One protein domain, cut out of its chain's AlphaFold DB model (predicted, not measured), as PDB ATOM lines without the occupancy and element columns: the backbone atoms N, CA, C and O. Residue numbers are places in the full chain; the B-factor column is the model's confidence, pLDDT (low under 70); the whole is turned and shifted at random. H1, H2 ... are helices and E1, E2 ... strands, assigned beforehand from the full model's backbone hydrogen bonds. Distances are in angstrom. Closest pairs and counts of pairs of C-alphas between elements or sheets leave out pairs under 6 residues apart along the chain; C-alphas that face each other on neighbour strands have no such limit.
ATOM      1  N   GLU A  10      48.104 -55.670   6.661       95.19
ATOM      2  CA  GLU A  10      49.224 -55.292   5.809       95.19
ATOM      3  C   GLU A  10      48.881 -55.652   4.360       95.19
ATOM      4  O   GLU A  10      48.393 -56.745   4.080       95.19
ATOM      5  N   LEU A  11      49.124 -54.733   3.433       96.81
ATOM      6  CA  LEU A  11      49.079 -54.983   2.000       96.81
ATOM      7  C   LEU A  11      50.457 -55.457   1.549       96.81
ATOM      8  O   LEU A  11      51.439 -54.725   1.677       96.81
ATOM      9  N   ILE A  12      50.515 -56.666   1.000       97.38
ATOM     10  CA  ILE A  12      51.744 -57.260   0.491       97.38
ATOM     11  C   ILE A  12      51.677 -57.277  -1.037       97.38
ATOM     12  O   ILE A  12      50.746 -57.849  -1.611       97.38
ATOM     13  N   LEU A  13      52.653 -56.652  -1.699       96.50
ATOM     14  CA  LEU A  13      52.830 -56.711  -3.151       96.50
ATOM     15  C   LEU A  13      53.984 -57.651  -3.503       96.50
ATOM     16  O   LEU A  13      55.074 -57.525  -2.956       96.50
ATOM     17  N   LYS A  14      53.765 -58.545  -4.463       94.94
ATOM     18  CA  LYS A  14      54.758 -59.471  -5.012       94.94
ATOM     19  C   LYS A  14      55.283 -58.909  -6.327       94.94
ATOM     20  O   LYS A  14      54.578 -58.963  -7.330       94.94
ATOM     21  N   ILE A  15      56.496 -58.357  -6.341       93.25
ATOM     22  CA  ILE A  15      56.995 -57.594  -7.496       93.25
ATOM     23  C   ILE A  15      58.288 -58.177  -8.057       93.25
ATOM     24  O   ILE A  15      59.252 -58.362  -7.316       93.25
ATOM     25  N   GLY A  16      58.323 -58.451  -9.366       90.00
ATOM     26  CA  GLY A  16      59.512 -58.951 -10.051       90.00
ATOM     27  C   GLY A  16      60.708 -58.016  -9.909       90.00
ATOM     28  O   GLY A  16      60.585 -56.790  -9.825       90.00
ATOM     29  N   CYS A  17      61.898 -58.610  -9.878       87.25
ATOM     30  CA  CYS A  17      63.159 -57.922  -9.611       87.25
ATOM     31  C   CYS A  17      63.490 -56.759 -10.566       87.25
ATOM     32  O   CYS A  17      64.306 -55.918 -10.196       87.25
ATOM     33  N   ASN A  18      62.856 -56.713 -11.740       88.12
ATOM     34  CA  ASN A  18      62.964 -55.684 -12.774       88.12
ATOM     35  C   ASN A  18      62.060 -54.455 -12.556       88.12
ATOM     36  O   ASN A  18      62.422 -53.370 -12.992       88.12
ATOM     37  N   GLU A  19      60.910 -54.609 -11.895       87.62
ATOM     38  CA  GLU A  19      59.898 -53.544 -11.720       87.62
ATOM     39  C   GLU A  19      59.829 -53.035 -10.265       87.62
ATOM     40  O   GLU A  19      59.235 -51.992  -9.982       87.62
ATOM     41  N   TYR A  20      60.477 -53.750  -9.333       91.31
ATOM     42  CA  TYR A  20      60.492 -53.461  -7.895       91.31
ATOM     43  C   TYR A  20      60.869 -52.012  -7.566       91.31
ATOM     44  O   TYR A  20      60.176 -51.366  -6.783       91.31
ATOM     45  N   ASP A  21      61.976 -51.508  -8.117       91.44
ATOM     46  CA  ASP A  21      62.553 -50.232  -7.679       91.44
ATOM     47  C   ASP A  21      61.719 -49.028  -8.156       91.44
ATOM     48  O   ASP A  21      61.559 -48.061  -7.408       91.44
ATOM     49  N   GLU A  22      61.087 -49.117  -9.333       91.19
ATOM     50  CA  GLU A  22      60.132 -48.108  -9.809       91.19
ATOM     51  C   GLU A  22      58.838 -48.129  -8.985       91.19
ATOM     52  O   GLU A  22      58.445 -47.102  -8.434       91.19
ATOM     53  N   ILE A  23      58.198 -49.294  -8.832       91.62
ATOM     54  CA  ILE A  23      56.904 -49.398  -8.137       91.62
ATOM     55  C   ILE A  23      57.041 -49.071  -6.642       91.62
ATOM     56  O   ILE A  23      56.204 -48.358  -6.078       91.62
ATOM     57  N   SER A  24      58.123 -49.522  -6.003       92.25
ATOM     58  CA  SER A  24      58.440 -49.160  -4.619       92.25
ATOM     59  C   SER A  24      58.646 -47.648  -4.473       92.25
ATOM     60  O   SER A  24      58.104 -47.044  -3.546       92.25
ATOM     61  N   THR A  25      59.330 -46.999  -5.424       92.00
ATOM     62  CA  THR A  25      59.493 -45.534  -5.445       92.00
ATOM     63  C   THR A  25      58.160 -44.813  -5.661       92.00
ATOM     64  O   THR A  25      57.863 -43.855  -4.941       92.00
ATOM     65  N   ALA A  26      57.321 -45.287  -6.587       92.44
ATOM     66  CA  ALA A  26      56.013 -44.709  -6.891       92.44
ATOM     67  C   ALA A  26      55.087 -44.696  -5.663       92.44
ATOM     68  O   ALA A  26      54.512 -43.657  -5.326       92.44
ATOM     69  N   ILE A  27      55.002 -45.821  -4.944       92.81
ATOM     70  CA  ILE A  27      54.171 -45.946  -3.738       92.81
ATOM     71  C   ILE A  27      54.811 -45.215  -2.549       92.81
ATOM     72  O   ILE A  27      54.117 -44.490  -1.838       92.81
ATOM     73  N   THR A  28      56.132 -45.300  -2.364       91.50
ATOM     74  CA  THR A  28      56.841 -44.553  -1.306       91.50
ATOM     75  C   THR A  28      56.635 -43.044  -1.452       91.50
ATOM     76  O   THR A  28      56.403 -42.354  -0.456       91.50
ATOM     77  N   SER A  29      56.662 -42.518  -2.680       90.81
ATOM     78  CA  SER A  29      56.393 -41.103  -2.953       90.81
ATOM     79  C   SER A  29      54.933 -40.726  -2.677       90.81
ATOM     80  O   SER A  29      54.690 -39.689  -2.056       90.81
ATOM     81  N   LEU A  30      53.971 -41.584  -3.047       92.00
ATOM     82  CA  LEU A  30      52.543 -41.394  -2.753       92.00
ATOM     83  C   LEU A  30      52.263 -41.357  -1.241       92.00
ATOM     84  O   LEU A  30      51.550 -40.482  -0.751       92.00
ATOM     85  N   LEU A  31      52.858 -42.273  -0.472       91.88
ATOM     86  CA  LEU A  31      52.725 -42.282   0.986       91.88
ATOM     87  C   LEU A  31      53.399 -41.052   1.614       91.88
ATOM     88  O   LEU A  31      52.825 -40.423   2.505       91.88
ATOM     89  N   ARG A  32      54.564 -40.637   1.098       89.94
ATOM     90  CA  ARG A  32      55.263 -39.424   1.550       89.94
ATOM     91  C   ARG A  32      54.451 -38.149   1.289       89.94
ATOM     92  O   ARG A  32      54.386 -37.304   2.177       89.94
ATOM     93  N   SER A  33      53.806 -38.003   0.128       88.31
ATOM     94  CA  SER A  33      52.933 -36.850  -0.156       88.31
ATOM     95  C   SER A  33      51.659 -36.870   0.702       88.31
ATOM     96  O   SER A  33      51.240 -35.828   1.209       88.31
ATOM     97  N   CYS A  34      51.124 -38.050   1.017       88.56
ATOM     98  CA  CYS A  34      50.070 -38.226   2.024       88.56
ATOM     99  C   CYS A  34      50.511 -37.927   3.478       88.56
ATOM    100  O   CYS A  34      49.699 -38.057   4.392       88.56
ATOM    101  N   SER A  35      51.770 -37.532   3.722       89.00
ATOM    102  CA  SER A  35      52.372 -37.365   5.062       89.00
ATOM    103  C   SER A  35      52.402 -38.650   5.912       89.00
ATOM    104  O   SER A  35      52.478 -38.598   7.141       89.00
ATOM    105  N   ILE A  36      52.368 -39.819   5.266       89.12
ATOM    106  CA  ILE A  36      52.388 -41.138   5.902       89.12
ATOM    107  C   ILE A  36      53.842 -41.603   6.037       89.12
ATOM    108  O   ILE A  36      54.440 -42.140   5.104       89.12
ATOM    109  N   THR A  37      54.416 -41.392   7.223       84.12
ATOM    110  CA  THR A  37      55.775 -41.849   7.562       84.12
ATOM    111  C   THR A  37      55.819 -43.284   8.084       84.12
ATOM    112  O   THR A  37      56.857 -43.929   7.984       84.12
ATOM    113  N   ASP A  38      54.725 -43.788   8.663       81.75
ATOM    114  CA  ASP A  38      54.645 -45.173   9.132       81.75
ATOM    115  C   ASP A  38      54.063 -46.069   8.032       81.75
ATOM    116  O   ASP A  38      52.861 -46.065   7.770       81.75
ATOM    117  N   GLN A  39      54.948 -46.811   7.368       82.50
ATOM    118  CA  GLN A  39      54.619 -47.678   6.238       82.50
ATOM    119  C   GLN A  39      54.401 -49.149   6.649       82.50
ATOM    120  O   GLN A  39      54.255 -49.996   5.777       82.50
ATOM    121  N   LYS A  40      54.296 -49.483   7.951       85.56
ATOM    122  CA  LYS A  40      54.104 -50.867   8.472       85.56
ATOM    123  C   LYS A  40      52.817 -51.583   8.018       85.56
ATOM    124  O   LYS A  40      52.523 -52.674   8.492       85.56
ATOM    125  N   PHE A  41      52.008 -50.972   7.160       88.38
ATOM    126  CA  PHE A  41      50.843 -51.590   6.522       88.38
ATOM    127  C   PHE A  41      51.102 -51.956   5.058       88.38
ATOM    128  O   PHE A  41      50.167 -52.338   4.359       88.38
ATOM    129  N   PHE A  42      52.330 -51.795   4.571       91.81
ATOM    130  CA  PHE A  42      52.686 -51.940   3.171       91.81
ATOM    131  C   PHE A  42      54.064 -52.594   3.032       91.81
ATOM    132  O   PHE A  42      55.046 -52.107   3.589       91.81
ATOM    133  N   ILE A  68      32.664 -52.615 -16.010       88.19
ATOM    134  CA  ILE A  68      34.078 -52.230 -16.007       88.19
ATOM    135  C   ILE A  68      34.900 -53.352 -15.367       88.19
ATOM    136  O   ILE A  68      34.681 -53.688 -14.201       88.19
ATOM    137  N   GLN A  69      35.839 -53.931 -16.122       92.94
ATOM    138  CA  GLN A  69      36.832 -54.855 -15.566       92.94
ATOM    139  C   GLN A  69      37.670 -54.101 -14.535       92.94
ATOM    140  O   GLN A  69      38.060 -52.966 -14.790       92.94
ATOM    141  N   CYS A  70      37.911 -54.694 -13.370       93.25
ATOM    142  CA  CYS A  70      38.545 -54.006 -12.246       93.25
ATOM    143  C   CYS A  70      39.308 -54.997 -11.369       93.25
ATOM    144  O   CYS A  70      38.824 -56.099 -11.103       93.25
ATOM    145  N   GLN A  71      40.450 -54.589 -10.829       95.81
ATOM    146  CA  GLN A  71      41.121 -55.352  -9.789       95.81
ATOM    147  C   GLN A  71      40.188 -55.519  -8.585       95.81
ATOM    148  O   GLN A  71      39.578 -54.570  -8.090       95.81
ATOM    149  N   SER A  72      40.095 -56.752  -8.101       96.81
ATOM    150  CA  SER A  72      39.401 -57.142  -6.868       96.81
ATOM    151  C   SER A  72      39.798 -56.316  -5.648       96.81
ATOM    152  O   SER A  72      38.945 -56.048  -4.813       96.81
ATOM    153  N   LEU A  73      41.060 -55.903  -5.526       97.88
ATOM    154  CA  LEU A  73      41.582 -55.211  -4.349       97.88
ATOM    155  C   LEU A  73      41.973 -53.765  -4.672       97.88
ATOM    156  O   LEU A  73      42.577 -53.469  -5.701       97.88
ATOM    157  N   SER A  74      41.666 -52.857  -3.746       97.62
ATOM    158  CA  SER A  74      42.055 -51.447  -3.821       97.62
ATOM    159  C   SER A  74      42.452 -50.880  -2.458       97.62
ATOM    160  O   SER A  74      41.894 -51.273  -1.435       97.62
ATOM    161  N   CYS A  75      43.379 -49.927  -2.443       97.69
ATOM    162  CA  CYS A  75      43.798 -49.146  -1.285       97.69
ATOM    163  C   CYS A  75      43.301 -47.701  -1.440       97.69
ATOM    164  O   CYS A  75      43.608 -47.036  -2.428       97.69
ATOM    165  N   VAL A  76      42.517 -47.204  -0.480       97.00
ATOM    166  CA  VAL A  76      42.020 -45.822  -0.477       97.00
ATOM    167  C   VAL A  76      42.485 -45.110   0.782       97.00
ATOM    168  O   VAL A  76      42.187 -45.540   1.898       97.00
ATOM    169  N   ILE A  77      43.203 -44.009   0.583       95.62
ATOM    170  CA  ILE A  77      43.756 -43.175   1.647       95.62
ATOM    171  C   ILE A  77      42.819 -41.983   1.855       95.62
ATOM    172  O   ILE A  77      42.688 -41.128   0.979       95.62
ATOM    173  N   PHE A  78      42.167 -41.910   3.015       94.25
ATOM    174  CA  PHE A  78      41.358 -40.756   3.410       94.25
ATOM    175  C   PHE A  78      42.228 -39.770   4.189       94.25
ATOM    176  O   PHE A  78      42.675 -40.071   5.299       94.25
ATOM    177  N   LEU A  79      42.463 -38.604   3.593       92.50
ATOM    178  CA  LEU A  79      43.255 -37.516   4.154       92.50
ATOM    179  C   LEU A  79      42.390 -36.544   4.963       92.50
ATOM    180  O   LEU A  79      41.209 -36.329   4.673       92.50
ATOM    181  N   THR A  80      43.024 -35.943   5.968       90.25
ATOM    182  CA  THR A  80      42.440 -34.929   6.851       90.25
ATOM    183  C   THR A  80      42.508 -33.538   6.215       90.25
ATOM    184  O   THR A  80      43.351 -33.274   5.350       90.25
ATOM    185  N   ASP A  81      41.666 -32.613   6.689       86.94
ATOM    186  CA  ASP A  81      41.674 -31.211   6.243       86.94
ATOM    187  C   ASP A  81      43.051 -30.551   6.389       86.94
ATOM    188  O   ASP A  81      43.459 -29.759   5.543       86.94
ATOM    189  N   GLU A  82      43.796 -30.886   7.446       85.56
ATOM    190  CA  GLU A  82      45.128 -30.330   7.692       85.56
ATOM    191  C   GLU A  82      46.150 -30.717   6.622       85.56
ATOM    192  O   GLU A  82      46.981 -29.891   6.250       85.56
ATOM    193  N   ILE A  83      46.116 -31.963   6.142       85.12
ATOM    194  CA  ILE A  83      47.060 -32.455   5.131       85.12
ATOM    195  C   ILE A  83      46.702 -31.857   3.771       85.12
ATOM    196  O   ILE A  83      47.578 -31.389   3.050       85.12
ATOM    197  N   LEU A  84      45.407 -31.794   3.452       83.56
ATOM    198  CA  LEU A  84      44.909 -31.224   2.199       83.56
ATOM    199  C   LEU A  84      45.111 -29.703   2.109       83.56
ATOM    200  O   LEU A  84      45.328 -29.197   1.013       83.56
ATOM    201  N   LYS A  85      45.101 -28.981   3.238       83.44
ATOM    202  CA  LYS A  85      45.458 -27.550   3.303       83.44
ATOM    203  C   LYS A  85      46.965 -27.290   3.189       83.44
ATOM    204  O   LYS A  85      47.348 -26.226   2.723       83.44
ATOM    205  N   LYS A  86      47.812 -28.243   3.600       81.19
ATOM    206  CA  LYS A  86      49.286 -28.171   3.473       81.19
ATOM    207  C   LYS A  86      49.795 -28.622   2.093       81.19
ATOM    208  O   LYS A  86      50.972 -28.451   1.795       81.19
ATOM    209  N   GLN A  87      48.933 -29.207   1.261       73.44
ATOM    210  CA  GLN A  87      49.252 -29.683  -0.085       73.44
ATOM    211  C   GLN A  87      48.944 -28.616  -1.144       73.44
ATOM    212  O   GLN A  87      47.839 -28.561  -1.684       73.44
ATOM    213  N   GLU A  88      49.947 -27.799  -1.482       59.53
ATOM    214  CA  GLU A  88      49.870 -26.796  -2.563       59.53
ATOM    215  C   GLU A  88      49.477 -27.413  -3.917       59.53
ATOM    216  O   GLU A  88      48.779 -26.790  -4.716       59.53
ATOM    217  N   LYS A  89      49.895 -28.661  -4.174       61.69
ATOM    218  CA  LYS A  89      49.573 -29.415  -5.393       61.69
ATOM    219  C   LYS A  89      48.792 -30.676  -5.040       61.69
ATOM    220  O   LYS A  89      49.368 -31.698  -4.685       61.69
ATOM    221  N   LYS A  90      47.472 -30.628  -5.231       65.62
ATOM    222  CA  LYS A  90      46.527 -31.738  -4.973       65.62
ATOM    223  C   LYS A  90      46.702 -32.957  -5.902       65.62
ATOM    224  O   LYS A  90      45.999 -33.950  -5.754       65.62
ATOM    225  N   ASP A  91      47.636 -32.898  -6.848       73.81
ATOM    226  CA  ASP A  91      47.905 -33.923  -7.859       73.81
ATOM    227  C   ASP A  91      48.861 -35.023  -7.358       73.81
ATOM    228  O   ASP A  91      49.914 -35.283  -7.944       73.81
ATOM    229  N   PHE A  92      48.480 -35.698  -6.268       80.88
ATOM    230  CA  PHE A  92      49.276 -36.742  -5.602       80.88
ATOM    231  C   PHE A  92      49.853 -37.798  -6.564       80.88
ATOM    232  O   PHE A  92      51.006 -38.206  -6.414       80.88
ATOM    233  N   PHE A  93      49.071 -38.198  -7.572       79.56
ATOM    234  CA  PHE A  93      49.437 -39.218  -8.559       79.56
ATOM    235  C   PHE A  93      50.252 -38.676  -9.747       79.56
ATOM    236  O   PHE A  93      51.115 -39.387 -10.248       79.56
ATOM    237  N   LYS A  94      50.075 -37.412 -10.170       69.94
ATOM    238  CA  LYS A  94      50.779 -36.865 -11.358       69.94
ATOM    239  C   LYS A  94      52.264 -36.566 -11.119       69.94
ATOM    240  O   LYS A  94      52.973 -36.203 -12.050       69.94
ATOM    241  N   SER A  95      52.740 -36.684  -9.879       62.88
ATOM    242  CA  SER A  95      54.151 -36.458  -9.536       62.88
ATOM    243  C   SER A  95      55.100 -37.534 -10.084       62.88
ATOM    244  O   SER A  95      56.308 -37.303 -10.117       62.88
ATOM    245  N   ILE A  96      54.572 -38.690 -10.513       67.06
ATOM    246  CA  ILE A  96      55.318 -39.819 -11.085       67.06
ATOM    247  C   ILE A  96      54.501 -40.406 -12.247       67.06
ATOM    248  O   ILE A  96      53.343 -40.769 -12.067       67.06
ATOM    249  N   HIS A  97      55.112 -40.526 -13.430       75.38
ATOM    250  CA  HIS A  97      54.453 -40.955 -14.678       75.38
ATOM    251  C   HIS A  97      53.955 -42.413 -14.684       75.38
ATOM    252  O   HIS A  97      53.216 -42.803 -15.579       75.38
ATOM    253  N   THR A  98      54.363 -43.227 -13.710       86.81
ATOM    254  CA  THR A  98      53.986 -44.643 -13.573       86.81
ATOM    255  C   THR A  98      52.504 -44.840 -13.203       86.81
ATOM    256  O   THR A  98      51.968 -45.932 -13.385       86.81
ATOM    257  N   TRP A  99      51.829 -43.807 -12.680       92.06
ATOM    258  CA  TRP A  99      50.420 -43.869 -12.276       92.06
ATOM    259  C   TRP A  99      49.465 -43.631 -13.451       92.06
ATOM    260  O   TRP A  99      49.287 -42.501 -13.908       92.06
ATOM    261  N   ASN A 100      48.772 -44.686 -13.877       91.50
ATOM    262  CA  ASN A 100      47.731 -44.624 -14.901       91.50
ATOM    263  C   ASN A 100      46.362 -44.375 -14.253       91.50
ATOM    264  O   ASN A 100      46.069 -44.928 -13.195       91.50
ATOM    265  N   PHE A 101      45.504 -43.558 -14.867       92.69
ATOM    266  CA  PHE A 101      44.105 -43.430 -14.441       92.69
ATOM    267  C   PHE A 101      43.298 -44.615 -14.983       92.69
ATOM    268  O   PHE A 101      43.247 -44.806 -16.196       92.69
ATOM    269  N   HIS A 102      42.647 -45.381 -14.103       92.88
ATOM    270  CA  HIS A 102      41.832 -46.530 -14.500       92.88
ATOM    271  C   HIS A 102      40.352 -46.150 -14.641       92.88
ATOM    272  O   HIS A 102      39.736 -46.458 -15.660       92.88
ATOM    273  N   HIS A 103      39.723 -45.572 -13.612       93.19
ATOM    274  CA  HIS A 103      38.304 -45.185 -13.655       93.19
ATOM    275  C   HIS A 103      37.938 -44.213 -12.525       93.19
ATOM    276  O   HIS A 103      38.655 -44.106 -11.533       93.19
ATOM    277  N   LYS A 104      36.772 -43.561 -12.624       92.31
ATOM    278  CA  LYS A 104      36.169 -42.807 -11.511       92.31
ATOM    279  C   LYS A 104      34.752 -43.267 -11.196       92.31
ATOM    280  O   LYS A 104      33.983 -43.614 -12.094       92.31
ATOM    281  N   ILE A 105      34.409 -43.246  -9.909       89.31
ATOM    282  CA  ILE A 105      33.053 -43.499  -9.407       89.31
ATOM    283  C   ILE A 105      32.496 -42.182  -8.859       89.31
ATOM    284  O   ILE A 105      33.068 -41.613  -7.928       89.31
ATOM    285  N   GLU A 106      31.384 -41.708  -9.420       88.56
ATOM    286  CA  GLU A 106      30.738 -40.448  -9.041       88.56
ATOM    287  C   GLU A 106      29.328 -40.701  -8.484       88.56
ATOM    288  O   GLU A 106      28.464 -41.294  -9.138       88.56
ATOM    289  N   LEU A 107      29.097 -40.225  -7.257       85.00
ATOM    290  CA  LEU A 107      27.767 -40.093  -6.676       85.00
ATOM    291  C   LEU A 107      27.154 -38.803  -7.202       85.00
ATOM    292  O   LEU A 107      27.696 -37.725  -6.952       85.00
ATOM    293  N   LEU A 108      26.032 -38.923  -7.903       86.50
ATOM    294  CA  LEU A 108      25.277 -37.792  -8.417       86.50
ATOM    295  C   LEU A 108      24.008 -37.615  -7.581       86.50
ATOM    296  O   LEU A 108      23.358 -38.599  -7.235       86.50
ATOM    297  N   ASP A 109      23.618 -36.389  -7.268       87.62
ATOM    298  CA  ASP A 109      22.317 -36.142  -6.644       87.62
ATOM    299  C   ASP A 109      21.141 -36.368  -7.627       87.62
ATOM    300  O   ASP A 109      21.291 -36.913  -8.728       87.62
ATOM    301  N   GLU A 110      19.936 -35.983  -7.213       90.06
ATOM    302  CA  GLU A 110      18.733 -36.026  -8.055       90.06
ATOM    303  C   GLU A 110      18.802 -35.057  -9.258       90.06
ATOM    304  O   GLU A 110      18.292 -35.372 -10.336       90.06
ATOM    305  N   TYR A 111      19.538 -33.947  -9.127       91.62
ATOM    306  CA  TYR A 111      19.832 -32.973 -10.188       91.62
ATOM    307  C   TYR A 111      21.029 -33.379 -11.071       91.62
ATOM    308  O   TYR A 111      21.393 -32.654 -11.997       91.62
ATOM    309  N   LYS A 112      21.612 -34.564 -10.828       88.38
ATOM    310  CA  LYS A 112      22.819 -35.122 -11.465       88.38
ATOM    311  C   LYS A 112      24.128 -34.375 -11.144       88.38
ATOM    312  O   LYS A 112      25.125 -34.591 -11.834       88.38
ATOM    313  N   GLN A 113      24.162 -33.534 -10.111       88.31
ATOM    314  CA  GLN A 113      25.375 -32.854  -9.648       88.31
ATOM    315  C   GLN A 113      26.271 -33.821  -8.865       88.31
ATOM    316  O   GLN A 113      25.779 -34.636  -8.085       88.31
ATOM    317  N   ILE A 114      27.591 -33.743  -9.055       87.50
ATOM    318  CA  ILE A 114      28.552 -34.652  -8.412       87.50
ATOM    319  C   ILE A 114      28.713 -34.274  -6.930       87.50
ATOM    320  O   ILE A 114      29.428 -33.331  -6.600       87.50
ATOM    321  N   ILE A 115      28.087 -35.044  -6.038       88.00
ATOM    322  CA  ILE A 115      28.155 -34.857  -4.577       88.00
ATOM    323  C   ILE A 115      29.245 -35.704  -3.898       88.00
ATOM    324  O   ILE A 115      29.598 -35.452  -2.747       88.00
ATOM    325  N   ALA A 116      29.809 -36.698  -4.592       86.56
ATOM    326  CA  ALA A 116      31.068 -37.344  -4.211       86.56
ATOM    327  C   ALA A 116      31.762 -37.951  -5.438       86.56
ATOM    328  O   ALA A 116      31.095 -38.441  -6.347       86.56
ATOM    329  N   ARG A 117      33.099 -37.976  -5.442       89.06
ATOM    330  CA  ARG A 117      33.925 -38.548  -6.517       89.06
ATOM    331  C   ARG A 117      35.104 -39.325  -5.932       89.06
ATOM    332  O   ARG A 117      35.703 -38.889  -4.951       89.06
ATOM    333  N   GLN A 118      35.423 -40.467  -6.536       91.75
ATOM    334  CA  GLN A 118      36.558 -41.321  -6.183       91.75
ATOM    335  C   GLN A 118      37.293 -41.726  -7.467       91.75
ATOM    336  O   GLN A 118      36.754 -42.507  -8.253       91.75
ATOM    337  N   ASP A 119      38.509 -41.211  -7.661       93.38
ATOM    338  CA  ASP A 119      39.334 -41.472  -8.849       93.38
ATOM    339  C   ASP A 119      40.346 -42.578  -8.547       93.38
ATOM    340  O   ASP A 119      41.177 -42.434  -7.647       93.38
ATOM    341  N   TYR A 120      40.265 -43.689  -9.273       95.00
ATOM    342  CA  TYR A 120      41.122 -44.854  -9.099       95.00
ATOM    343  C   TYR A 120      42.252 -44.874 -10.129       95.00
ATOM    344  O   TYR A 120      42.024 -44.773 -11.337       95.00
ATOM    345  N   TYR A 121      43.467 -45.059  -9.622       95.44
ATOM    346  CA  TYR A 121      44.710 -45.142 -10.377       95.44
ATOM    347  C   TYR A 121      45.346 -46.522 -10.219       95.44
ATOM    348  O   TYR A 121      45.179 -47.178  -9.189       95.44
ATOM    349  N   GLU A 122      46.119 -46.946 -11.210       94.38
ATOM    350  CA  GLU A 122      46.860 -48.204 -11.195       94.38
ATOM    351  C   GLU A 122      48.332 -48.019 -11.568       94.38
ATOM    352  O   GLU A 122      48.708 -47.094 -12.287       94.38
ATOM    353  N   LEU A 123      49.160 -48.946 -11.087       92.88
ATOM    354  CA  LEU A 123      50.518 -49.171 -11.593       92.88
ATOM    355  C   LEU A 123      50.557 -50.380 -12.542       92.88
ATOM    356  O   LEU A 123      51.453 -50.487 -13.369       92.88
ATOM    357  N   SER A 124      49.600 -51.304 -12.402       91.62
ATOM    358  CA  SER A 124      49.455 -52.501 -13.229       91.62
ATOM    359  C   SER A 124      48.102 -53.171 -12.993       91.62
ATOM    360  O   SER A 124      47.606 -53.192 -11.863       91.62
ATOM    361  N   HIS A 125      47.592 -53.838 -14.026       90.69
ATOM    362  CA  HIS A 125      46.414 -54.701 -13.975       90.69
ATOM    363  C   HIS A 125      46.511 -55.838 -12.927       90.69
ATOM    364  O   HIS A 125      45.493 -56.334 -12.462       90.69
ATOM    365  N   LEU A 126      47.710 -56.243 -12.486       91.94
ATOM    366  CA  LEU A 126      47.889 -57.278 -11.445       91.94
ATOM    367  C   LEU A 126      48.191 -56.719 -10.041       91.94
ATOM    368  O   LEU A 126      48.466 -57.490  -9.119       91.94
ATOM    369  N   LEU A 127      48.164 -55.396  -9.863       95.38
ATOM    370  CA  LEU A 127      48.410 -54.721  -8.584       95.38
ATOM    371  C   LEU A 127      47.159 -53.948  -8.133       95.38
ATOM    372  O   LEU A 127      46.317 -53.619  -8.963       95.38
ATOM    373  N   PRO A 128      46.992 -53.655  -6.828       97.19
ATOM    374  CA  PRO A 128      45.773 -53.032  -6.327       97.19
ATOM    375  C   PRO A 128      45.566 -51.645  -6.923       97.19
ATOM    376  O   PRO A 128      46.531 -50.904  -7.116       97.19
ATOM    377  N   LEU A 129      44.305 -51.254  -7.105       97.06
ATOM    378  CA  LEU A 129      43.978 -49.863  -7.412       97.06
ATOM    379  C   LEU A 129      44.266 -48.963  -6.214       97.06
ATOM    380  O   LEU A 129      43.967 -49.318  -5.076       97.06
ATOM    381  N   TRP A 130      44.768 -47.762  -6.471       97.44
ATOM    382  CA  TRP A 130      45.009 -46.740  -5.459       97.44
ATOM    383  C   TRP A 130      44.072 -45.557  -5.668       97.44
ATOM    384  O   TRP A 130      43.749 -45.187  -6.794       97.44
ATOM    385  N   SER A 131      43.625 -44.945  -4.577       95.69
ATOM    386  CA  SER A 131      42.881 -43.689  -4.627       95.69
ATOM    387  C   SER A 131      43.133 -42.864  -3.372       95.69
ATOM    388  O   SER A 131      43.448 -43.397  -2.305       95.69
ATOM    389  N   ILE A 132      42.974 -41.552  -3.499       93.75
ATOM    390  CA  ILE A 132      43.028 -40.607  -2.388       93.75
ATOM    391  C   ILE A 132      41.671 -39.919  -2.296       93.75
ATOM    392  O   ILE A 132      41.103 -39.492  -3.300       93.75
ATOM    393  N   SER A 133      41.155 -39.819  -1.074       91.44
ATOM    394  CA  SER A 133      39.912 -39.124  -0.750       91.44
ATOM    395  C   SER A 133      40.142 -38.074   0.320       91.44
ATOM    396  O   SER A 133      40.979 -38.223   1.207       91.44
ATOM    397  N   HIS A 134      39.301 -37.050   0.295       88.50
ATOM    398  CA  HIS A 134      39.071 -36.173   1.434       88.50
ATOM    399  C   HIS A 134      38.013 -36.793   2.352       88.50
ATOM    400  O   HIS A 134      36.997 -37.294   1.871       88.50
ATOM    401  N   LEU A 135      38.241 -36.760   3.668       84.62
ATOM    402  CA  LEU A 135      37.186 -36.955   4.661       84.62
ATOM    403  C   LEU A 135      37.165 -35.741   5.607       84.62
ATOM    404  O   LEU A 135      38.008 -35.680   6.506       84.62
ATOM    405  N   PRO A 136      36.253 -34.770   5.405       80.19
ATOM    406  CA  PRO A 136      36.220 -33.549   6.205       80.19
ATOM    407  C   PRO A 136      35.947 -33.830   7.686       80.19
ATOM    408  O   PRO A 136      35.309 -34.823   8.051       80.19
ATOM    409  N   TYR A 137      36.456 -32.942   8.540       80.81
ATOM    410  CA  TYR A 137      36.355 -32.953  10.005       80.81
ATOM    411  C   TYR A 137      37.002 -34.158  10.712       80.81
ATOM    412  O   TYR A 137      36.991 -34.237  11.943       80.81
ATOM    413  N   ASN A 138      37.608 -35.090   9.973       81.75
ATOM    414  CA  ASN A 138      38.338 -36.219  10.538       81.75
ATOM    415  C   ASN A 138      39.789 -35.832  10.890       81.75
ATOM    416  O   ASN A 138      40.493 -35.204  10.101       81.75
ATOM    417  N   ARG A 139      40.246 -36.254  12.076       85.88
ATOM    418  CA  ARG A 139      41.590 -35.983  12.623       85.88
ATOM    419  C   ARG A 139      42.629 -37.069  12.325       85.88
ATOM    420  O   ARG A 139      43.815 -36.833  12.532       85.88
ATOM    421  N   HIS A 140      42.212 -38.244  11.854       90.00
ATOM    422  CA  HIS A 140      43.095 -39.391  11.618       90.00
ATOM    423  C   HIS A 140      43.129 -39.748  10.130       90.00
ATOM    424  O   HIS A 140      42.088 -39.748   9.474       90.00
ATOM    425  N   ILE A 141      44.291 -40.115   9.591       91.69
ATOM    426  CA  ILE A 141      44.360 -40.675   8.233       91.69
ATOM    427  C   ILE A 141      43.701 -42.061   8.267       91.69
ATOM    428  O   ILE A 141      44.005 -42.849   9.164       91.69
ATOM    429  N   ILE A 142      42.827 -42.389   7.311       94.19
ATOM    430  CA  ILE A 142      42.254 -43.745   7.204       94.19
ATOM    431  C   ILE A 142      42.844 -44.465   5.996       94.19
ATOM    432  O   ILE A 142      42.695 -44.004   4.868       94.19
ATOM    433  N   ILE A 143      43.455 -45.624   6.230       95.44
ATOM    434  CA  ILE A 143      43.834 -46.588   5.198       95.44
ATOM    435  C   ILE A 143      42.692 -47.596   5.074       95.44
ATOM    436  O   ILE A 143      42.488 -48.431   5.960       95.44
ATOM    437  N   ARG A 144      41.916 -47.507   3.990       97.19
ATOM    438  CA  ARG A 144      40.831 -48.448   3.701       97.19
ATOM    439  C   ARG A 144      41.199 -49.344   2.530       97.19
ATOM    440  O   ARG A 144      41.231 -48.898   1.385       97.19
ATOM    441  N   PHE A 145      41.370 -50.627   2.807       98.06
ATOM    442  CA  PHE A 145      41.353 -51.647   1.770       98.06
ATOM    443  C   PHE A 145      39.892 -51.889   1.357       98.06
ATOM    444  O   PHE A 145      39.038 -52.090   2.221       98.06
ATOM    445  N   ASN A 146      39.561 -51.844   0.064       97.81
ATOM    446  CA  ASN A 146      38.260 -52.308  -0.430       97.81
ATOM    447  C   ASN A 146      38.444 -53.547  -1.298       97.81
ATOM    448  O   ASN A 146      39.283 -53.530  -2.201       97.81
ATOM    449  N   ILE A 147      37.599 -54.551  -1.075       98.12
ATOM    450  CA  ILE A 147      37.462 -55.711  -1.950       98.12
ATOM    451  C   ILE A 147      36.181 -55.555  -2.776       98.12
ATOM    452  O   ILE A 147      35.082 -55.460  -2.224       98.12
ATOM    453  N   PHE A 148      36.332 -55.498  -4.096       97.00
ATOM    454  CA  PHE A 148      35.250 -55.480  -5.071       97.00
ATOM    455  C   PHE A 148      34.785 -56.909  -5.356       97.00
ATOM    456  O   PHE A 148      35.561 -57.744  -5.826       97.00
ATOM    457  N   THR A 149      33.515 -57.190  -5.076       96.31
ATOM    458  CA  THR A 149      32.963 -58.548  -5.041       96.31
ATOM    459  C   THR A 149      31.795 -58.752  -5.998       96.31
ATOM    460  O   THR A 149      31.024 -57.827  -6.263       96.31
ATOM    461  N   LYS A 150      31.639 -59.998  -6.458       92.44
ATOM    462  CA  LYS A 150      30.440 -60.491  -7.151       92.44
ATOM    463  C   LYS A 150      29.521 -61.250  -6.192       92.44
ATOM    464  O   LYS A 150      28.310 -61.062  -6.239       92.44
ATOM    465  N   ASN A 151      30.089 -62.052  -5.288       94.38
ATOM    466  CA  ASN A 151      29.353 -62.909  -4.353       94.38
ATOM    467  C   ASN A 151      29.213 -62.258  -2.963       94.38
ATOM    468  O   ASN A 151      29.727 -62.771  -1.964       94.38
ATOM    469  N   PHE A 152      28.515 -61.116  -2.902       97.06
ATOM    470  CA  PHE A 152      28.469 -60.241  -1.721       97.06
ATOM    471  C   PHE A 152      28.122 -60.962  -0.411       97.06
ATOM    472  O   PHE A 152      28.833 -60.786   0.576       97.06
ATOM    473  N   ASP A 153      27.081 -61.798  -0.386       97.62
ATOM    474  CA  ASP A 153      26.639 -62.474   0.841       97.62
ATOM    475  C   ASP A 153      27.604 -63.572   1.305       97.62
ATOM    476  O   ASP A 153      27.873 -63.695   2.503       97.62
ATOM    477  N   SER A 154      28.199 -64.317   0.368       97.69
ATOM    478  CA  SER A 154      29.249 -65.306   0.653       97.69
ATOM    479  C   SER A 154      30.481 -64.639   1.263       97.69
ATOM    480  O   SER A 154      31.003 -65.097   2.281       97.69
ATOM    481  N   MET A 155      30.910 -63.518   0.680       98.06
ATOM    482  CA  MET A 155      32.022 -62.701   1.169       98.06
ATOM    483  C   MET A 155      31.698 -62.077   2.529       98.06
ATOM    484  O   MET A 155      32.498 -62.148   3.462       98.06
ATOM    485  N   LEU A 156      30.492 -61.536   2.696       97.94
ATOM    486  CA  LEU A 156      30.025 -60.980   3.959       97.94
ATOM    487  C   LEU A 156      29.970 -62.040   5.068       97.94
ATOM    488  O   LEU A 156      30.357 -61.739   6.198       97.94
ATOM    489  N   LYS A 157      29.528 -63.271   4.773       97.69
ATOM    490  CA  LYS A 157      29.604 -64.397   5.716       97.69
ATOM    491  C   LYS A 157      31.063 -64.695   6.071       97.69
ATOM    492  O   LYS A 157      31.409 -64.669   7.248       97.69
ATOM    493  N   PHE A 158      31.921 -64.895   5.071       98.00
ATOM    494  CA  PHE A 158      33.339 -65.207   5.264       98.00
ATOM    495  C   PHE A 158      34.052 -64.186   6.168       98.00
ATOM    496  O   PHE A 158      34.642 -64.568   7.175       98.00
ATOM    497  N   TYR A 159      33.935 -62.885   5.885       97.94
ATOM    498  CA  TYR A 159      34.604 -61.852   6.686       97.94
ATOM    499  C   TYR A 159      33.955 -61.626   8.064       97.94
ATOM    500  O   TYR A 159      34.671 -61.325   9.020       97.94
ATOM    501  N   LYS A 160      32.638 -61.850   8.228       96.94
ATOM    502  CA  LYS A 160      32.007 -61.913   9.565       96.94
ATOM    503  C   LYS A 160      32.611 -63.031  10.419       96.94
ATOM    504  O   LYS A 160      32.827 -62.826  11.611       96.94
ATOM    505  N   HIS A 161      32.875 -64.193   9.821       96.44
ATOM    506  CA  HIS A 161      33.447 -65.349  10.510       96.44
ATOM    507  C   HIS A 161      34.942 -65.132  10.801       96.44
ATOM    508  O   HIS A 161      35.384 -65.387  11.919       96.44
ATOM    509  N   LEU A 162      35.703 -64.574   9.849       96.69
ATOM    510  CA  LEU A 162      37.131 -64.261  10.006       96.69
ATOM    511  C   LEU A 162      37.399 -63.267  11.146       96.69
ATOM    512  O   LEU A 162      38.290 -63.486  11.962       96.69
ATOM    513  N   PHE A 163      36.610 -62.192  11.228       95.38
ATOM    514  CA  PHE A 163      36.720 -61.194  12.299       95.38
ATOM    515  C   PHE A 163      35.856 -61.516  13.532       95.38
ATOM    516  O   PHE A 163      35.814 -60.717  14.466       95.38
ATOM    517  N   GLN A 164      35.151 -62.656  13.527       93.94
ATOM    518  CA  GLN A 164      34.237 -63.131  14.580       93.94
ATOM    519  C   GLN A 164      33.195 -62.082  15.032       93.94
ATOM    520  O   GLN A 164      32.795 -62.040  16.195       93.94
ATOM    521  N   ARG A 165      32.759 -61.191  14.124       95.12
ATOM    522  CA  ARG A 165      31.901 -60.038  14.456       95.12
ATOM    523  C   ARG A 165      31.079 -59.508  13.281       95.12
ATOM    524  O   ARG A 165      31.400 -59.717  12.113       95.12
ATOM    525  N   LYS A 166      30.033 -58.737  13.595       96.69
ATOM    526  CA  LYS A 166      29.283 -57.942  12.604       96.69
ATOM    527  C   LYS A 166      30.134 -56.746  12.115       96.69
ATOM    528  O   LYS A 166      30.948 -56.238  12.893       96.69
ATOM    529  N   PRO A 167      29.961 -56.286  10.859       97.56
ATOM    530  CA  PRO A 167      30.621 -55.080  10.356       97.56
ATOM    531  C   PRO A 167      30.130 -53.819  11.079       97.56
ATOM    532  O   PRO A 167      28.977 -53.738  11.499       97.56
ATOM    533  N   ASP A 168      31.002 -52.820  11.191       97.12
ATOM    534  CA  ASP A 168      30.732 -51.535  11.847       97.12
ATOM    535  C   ASP A 168      29.752 -50.670  11.041       97.12
ATOM    536  O   ASP A 168      28.930 -49.937  11.601       97.12
ATOM    537  N   SER A 169      29.834 -50.758   9.709       96.56
ATOM    538  CA  SER A 169      28.891 -50.151   8.767       96.56
ATOM    539  C   SER A 169      28.376 -51.196   7.793       96.56
ATOM    540  O   SER A 169      29.153 -52.011   7.301       96.56
ATOM    541  N   SER A 170      27.075 -51.166   7.519       96.25
ATOM    542  CA  SER A 170      26.411 -52.098   6.615       96.25
ATOM    543  C   SER A 170      25.288 -51.396   5.874       96.25
ATOM    544  O   SER A 170      24.482 -50.703   6.493       96.25
ATOM    545  N   LYS A 171      25.248 -51.593   4.559       93.31
ATOM    546  CA  LYS A 171      24.216 -51.155   3.618       93.31
ATOM    547  C   LYS A 171      24.121 -52.174   2.478       93.31
ATOM    548  O   LYS A 171      24.993 -53.035   2.343       93.31
ATOM    549  N   THR A 172      23.095 -52.075   1.638       92.00
ATOM    550  CA  THR A 172      22.945 -52.930   0.450       92.00
ATOM    551  C   THR A 172      24.189 -52.836  -0.439       92.00
ATOM    552  O   THR A 172      24.568 -51.748  -0.868       92.00
ATOM    553  N   GLY A 173      24.860 -53.970  -0.666       94.69
ATOM    554  CA  GLY A 173      26.091 -54.046  -1.458       94.69
ATOM    555  C   GLY A 173      27.336 -53.383  -0.846       94.69
ATOM    556  O   GLY A 173      28.367 -53.331  -1.516       94.69
ATOM    557  N   PHE A 174      27.301 -52.890   0.401       96.44
ATOM    558  CA  PHE A 174      28.470 -52.265   1.030       96.44
ATOM    559  C   PHE A 174      28.586 -52.528   2.536       96.44
ATOM    560  O   PHE A 174      27.695 -52.169   3.307       96.44
ATOM    561  N   VAL A 175      29.725 -53.066   2.986       98.19
ATOM    562  CA  VAL A 175      30.070 -53.149   4.422       98.19
ATOM    563  C   VAL A 175      31.467 -52.618   4.723       98.19
ATOM    564  O   VAL A 175      32.346 -52.665   3.867       98.19
ATOM    565  N   VAL A 176      31.687 -52.166   5.962       98.19
ATOM    566  CA  VAL A 176      32.985 -51.709   6.485       98.19
ATOM    567  C   VAL A 176      33.285 -52.384   7.823       98.19
ATOM    568  O   VAL A 176      32.433 -52.397   8.712       98.19
ATOM    569  N   PHE A 177      34.512 -52.878   7.977       97.75
ATOM    570  CA  PHE A 177      35.090 -53.375   9.223       97.75
ATOM    571  C   PHE A 177      36.246 -52.460   9.658       97.75
ATOM    572  O   PHE A 177      37.231 -52.317   8.934       97.75
ATOM    573  N   ASN A 178      36.156 -51.864  10.849       95.62
ATOM    574  CA  ASN A 178      37.278 -51.187  11.508       95.62
ATOM    575  C   ASN A 178      38.284 -52.227  12.036       95.62
ATOM    576  O   ASN A 178      37.931 -53.077  12.851       95.62
ATOM    577  N   LEU A 179      39.534 -52.184  11.576       93.19
ATOM    578  CA  LEU A 179      40.554 -53.184  11.920       93.19
ATOM    579  C   LEU A 179      41.443 -52.744  13.093       93.19
ATOM    580  O   LEU A 179      41.984 -53.587  13.800       93.19
ATOM    581  N   SER A 180      41.582 -51.435  13.322       86.56
ATOM    582  CA  SER A 180      42.324 -50.857  14.451       86.56
ATOM    583  C   SER A 180      41.416 -50.098  15.413       86.56
ATOM    584  O   SER A 180      40.504 -49.390  14.984       86.56
ATOM    585  N   SER A 181      41.751 -50.132  16.705       71.31
ATOM    586  CA  SER A 181      41.243 -49.144  17.664       71.31
ATOM    587  C   SER A 181      41.744 -47.733  17.300       71.31
ATOM    588  O   SER A 181      42.909 -47.596  16.914       71.31
ATOM    589  N   PRO A 182      40.921 -46.674  17.438       65.44
ATOM    590  CA  PRO A 182      41.361 -45.294  17.231       65.44
ATOM    591  C   PRO A 182      42.230 -44.751  18.373       65.44
ATOM    592  O   PRO A 182      42.857 -43.704  18.224       65.44
ATOM    593  N   ILE A 183      42.278 -45.447  19.514       60.03
ATOM    594  CA  ILE A 183      43.049 -45.028  20.685       60.03
ATOM    595  C   ILE A 183      44.543 -44.995  20.319       60.03
ATOM    596  O   ILE A 183      45.116 -46.007  19.924       60.03
ATOM    597  N   ASN A 184      45.153 -43.815  20.462       59.78
ATOM    598  CA  ASN A 184      46.574 -43.504  20.246       59.78
ATOM    599  C   ASN A 184      47.130 -43.672  18.811       59.78
ATOM    600  O   ASN A 184      48.318 -43.437  18.597       59.78
ATOM    601  N   ASN A 185      46.303 -43.998  17.811       70.56
ATOM    602  CA  ASN A 185      46.762 -44.250  16.439       70.56
ATOM    603  C   ASN A 185      46.537 -43.051  15.496       70.56
ATOM    604  O   ASN A 185      45.412 -42.586  15.322       70.56
ATOM    605  N   LYS A 186      47.593 -42.583  14.807       82.00
ATOM    606  CA  LYS A 186      47.479 -41.580  13.718       82.00
ATOM    607  C   LYS A 186      46.840 -42.140  12.437       82.00
ATOM    608  O   LYS A 186      46.267 -41.377  11.659       82.00
ATOM    609  N   LEU A 187      46.967 -43.451  12.230       88.75
ATOM    610  CA  LEU A 187      46.431 -44.208  11.098       88.75
ATOM    611  C   LEU A 187      45.299 -45.114  11.592       88.75
ATOM    612  O   LEU A 187      45.497 -45.884  12.530       88.75
ATOM    613  N   LEU A 188      44.133 -45.042  10.956       92.38
ATOM    614  CA  LEU A 188      43.033 -45.980  11.166       92.38
ATOM    615  C   LEU A 188      42.979 -46.969  10.003       92.38
ATOM    616  O   LEU A 188      42.994 -46.562   8.844       92.38
ATOM    617  N   TYR A 189      42.868 -48.255  10.306       94.06
ATOM    618  CA  TYR A 189      42.793 -49.316   9.307       94.06
ATOM    619  C   TYR A 189      41.358 -49.804   9.143       94.06
ATOM    620  O   TYR A 189      40.665 -50.072  10.127       94.06
ATOM    621  N   GLN A 190      40.912 -49.944   7.897       96.81
ATOM    622  CA  GLN A 190      39.587 -50.452   7.551       96.81
ATOM    623  C   GLN A 190      39.669 -51.472   6.413       96.81
ATOM    624  O   GLN A 190      40.404 -51.274   5.448       96.81
ATOM    625  N   LEU A 191      38.847 -52.519   6.488       98.25
ATOM    626  CA  LEU A 191      38.437 -53.293   5.316       98.25
ATOM    627  C   LEU A 191      37.037 -52.833   4.906       98.25
ATOM    628  O   LEU A 191      36.202 -52.535   5.760       98.25
ATOM    629  N   SER A 192      36.738 -52.826   3.614       98.19
ATOM    630  CA  SER A 192      35.363 -52.778   3.127       98.19
ATOM    631  C   SER A 192      35.128 -53.782   2.007       98.19
ATOM    632  O   SER A 192      36.057 -54.153   1.293       98.19
ATOM    633  N   ILE A 193      33.883 -54.219   1.866       98.31
ATOM    634  CA  ILE A 193      33.440 -55.124   0.803       98.31
ATOM    635  C   ILE A 193      32.421 -54.349  -0.029       98.31
ATOM    636  O   ILE A 193      31.465 -53.806   0.530       98.31
ATOM    637  N   LYS A 194      32.652 -54.263  -1.341       96.25
ATOM    638  CA  LYS A 194      31.886 -53.458  -2.301       96.25
ATOM    639  C   LYS A 194      31.336 -54.343  -3.415       96.25
ATOM    640  O   LYS A 194      32.101 -54.841  -4.234       96.25
ATOM    641  N   TYR A 195      30.023 -54.492  -3.484       95.50
ATOM    642  CA  TYR A 195      29.335 -55.003  -4.665       95.50
ATOM    643  C   TYR A 195      28.895 -53.833  -5.550       95.50
ATOM    644  O   TYR A 195      28.378 -52.831  -5.055       95.50
ATOM    645  N   SER A 196      29.082 -53.960  -6.861       90.19
ATOM    646  CA  SER A 196      28.546 -53.023  -7.850       90.19
ATOM    647  C   SER A 196      28.248 -53.780  -9.145       90.19
ATOM    648  O   SER A 196      29.175 -54.357  -9.710       90.19
ATOM    649  N   PRO A 197      27.009 -53.757  -9.672       89.06
ATOM    650  CA  PRO A 197      26.669 -54.460 -10.912       89.06
ATOM    651  C   PRO A 197      27.358 -53.856 -12.149       89.06
ATOM    652  O   PRO A 197      27.391 -54.475 -13.208       89.06
ATOM    653  N   SER A 198      27.921 -52.650 -12.023       88.31
ATOM    654  CA  SER A 198      28.690 -51.972 -13.071       88.31
ATOM    655  C   SER A 198      30.198 -52.265 -13.014       88.31
ATOM    656  O   SER A 198      30.941 -51.697 -13.812       88.31
ATOM    657  N   ILE A 199      30.661 -53.132 -12.100       90.81
ATOM    658  CA  ILE A 199      32.073 -53.519 -11.948       90.81
ATOM    659  C   ILE A 199      32.202 -55.049 -12.005       90.81
ATOM    660  O   ILE A 199      31.674 -55.760 -11.155       90.81
ATOM    661  N   GLN A 200      32.962 -55.557 -12.975       93.38
ATOM    662  CA  GLN A 200      33.344 -56.965 -13.071       93.38
ATOM    663  C   GLN A 200      34.735 -57.142 -12.451       93.38
ATOM    664  O   GLN A 200      35.755 -56.947 -13.108       93.38
ATOM    665  N   SER A 201      34.793 -57.500 -11.167       94.38
ATOM    666  CA  SER A 201      36.081 -57.677 -10.488       94.38
ATOM    667  C   SER A 201      36.840 -58.938 -10.934       94.38
ATOM    668  O   SER A 201      36.233 -59.936 -11.336       94.38
ATOM    669  N   TYR A 202      38.170 -58.930 -10.840       94.94
ATOM    670  CA  TYR A 202      39.011 -60.119 -11.023       94.94
ATOM    671  C   TYR A 202      40.094 -60.226  -9.938       94.94
ATOM    672  O   TYR A 202      40.593 -59.220  -9.429       94.94
ATOM    673  N   THR A 203      40.436 -61.455  -9.542       94.38
ATOM    674  CA  THR A 203      41.428 -61.717  -8.485       94.38
ATOM    675  C   THR A 203      42.836 -61.294  -8.914       94.38
ATOM    676  O   THR A 203      43.245 -61.561 -10.044       94.38
ATOM    677  N   ILE A 204      43.584 -60.647  -8.012       93.56
ATOM    678  CA  ILE A 204      44.986 -60.242  -8.238       93.56
ATOM    679  C   ILE A 204      45.990 -60.980  -7.333       93.56
ATOM    680  O   ILE A 204      47.135 -60.558  -7.196       93.56
ATOM    681  N   SER A 205      45.586 -62.121  -6.760       92.06
ATOM    682  CA  SER A 205      46.342 -62.946  -5.792       92.06
ATOM    683  C   SER A 205      47.785 -63.318  -6.174       92.06
ATOM    684  O   SER A 205      48.569 -63.733  -5.316       92.06
ATOM    685  N   GLN A 206      48.139 -63.215  -7.458       89.56
ATOM    686  CA  GLN A 206      49.498 -63.439  -7.958       89.56
ATOM    687  C   GLN A 206      50.431 -62.258  -7.639       89.56
ATOM    688  O   GLN A 206      51.561 -62.487  -7.210       89.56
ATOM    689  N   GLY A 207      49.945 -61.021  -7.807       92.69
ATOM    690  CA  GLY A 207      50.706 -59.783  -7.613       92.69
ATOM    691  C   GLY A 207      50.454 -59.079  -6.278       92.69
ATOM    692  O   GLY A 207      51.324 -58.345  -5.815       92.69
TER     693      GLY A 207
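Overview. This is residues 10 to 42 and 68 to 207 of the 597 residues of the protein "Hypothetical protein" of Rotaria magnacalcarata (UniProt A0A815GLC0). A twisted wall of six strands, in the order E6, E3, E7, E10, E9 and E8, has H3 lying along its strands over E10 and E9, and the hairpin E4 and E5 packs with E5 beside its edge strand E6. The small parallel pair E2 and E11 sits by the last residues of E7, while H1 and H2 only graze the wall. The printed part has 173 residues with three named helices and eleven named strands, in the order E1 H1 E2 E3 H2 E4 E5 E6 E7 H3 E8 E9 E10 E11. The six-stranded sheet is mixed, and so is the class, helices and strands. The whole is compact and rounded, with a radius of gyration of the C-alphas of 16.3 A and spans of 40 by 39 by 38 A.

Arrangement. E1, residues 10 to 16, pairs with no named strand and meets H1, residues 20 to 33, only through their tight link. E2, residues 68 to 71, runs on into E3, residues 73 to 79, at 83 degrees. H1 only grazes the six-stranded sheet with residues 27 to 31, and H2, residues 81 to 86, with 81 to 84. E4, residues 100 to 108, and E5, residues 114 to 122, form an antiparallel hairpin, with N 105 and O 118 within hydrogen-bond range at 3.0 A. The closest C-alphas of E5 and E6, residues 129 to 134, are those of Tyr 120 and Ser 131, 4.9 A apart. E3 is parallel to E6, N 77 to O 131 at 3.0 A, and antiparallel to E7, residues 141 to 149, N 76 to O 144 at 2.8 A. E7 is parallel to E10, residues 187 to 195, N 145 to O 190 at 2.9 A. E8, residues 169 to 171, E9, residues 174 to 178, and E10 form a meander of two hairpins, each strand the antiparallel neighbour of the one before, with N 174 to O 171 at 3.0 A and N 177 to O 191 at 2.8 A. H3, residues 152 to 162, is on one face of the sheet, making two layers, at a height over the sheet of 9.7 A; on the local plane it stands at 0 degrees to E10. The closest C-alphas of H3 and E10 are those of Phe 152 and Tyr 195, 6.1 A apart. E7, H3 and E8 form a split strand-helix-strand unit, with E10 and E9 between its strands and a right-handed crossover. E11, residues 199 to 202, is parallel to E2, N 200 to O 68 at 2.8 A. Every O i to N i+4 pair is within hydrogen-bond range in H1, H2 and H3.

Along the chain. E1 begins at C-alpha 10, (49.224, -55.292, 5.809), and E11 ends at C-alpha 202, (39.011, -60.119, -11.023). From first to last C-alpha, H1 measures 19.8 A, E4 24.3 A, E7 25.0 A and E10 25.6 A.

Size, cuts and confidence. The C-alphas farthest apart, of Cys 17 and Tyr 111, are 50.0 A apart. Residues 43 to 67 are not printed, with 26.7 A between C-alphas 42 and 68. The link from H2 to E4 is long. Residues 88 to 90, 94 to 96 and 182 to 184 have pLDDT under 70.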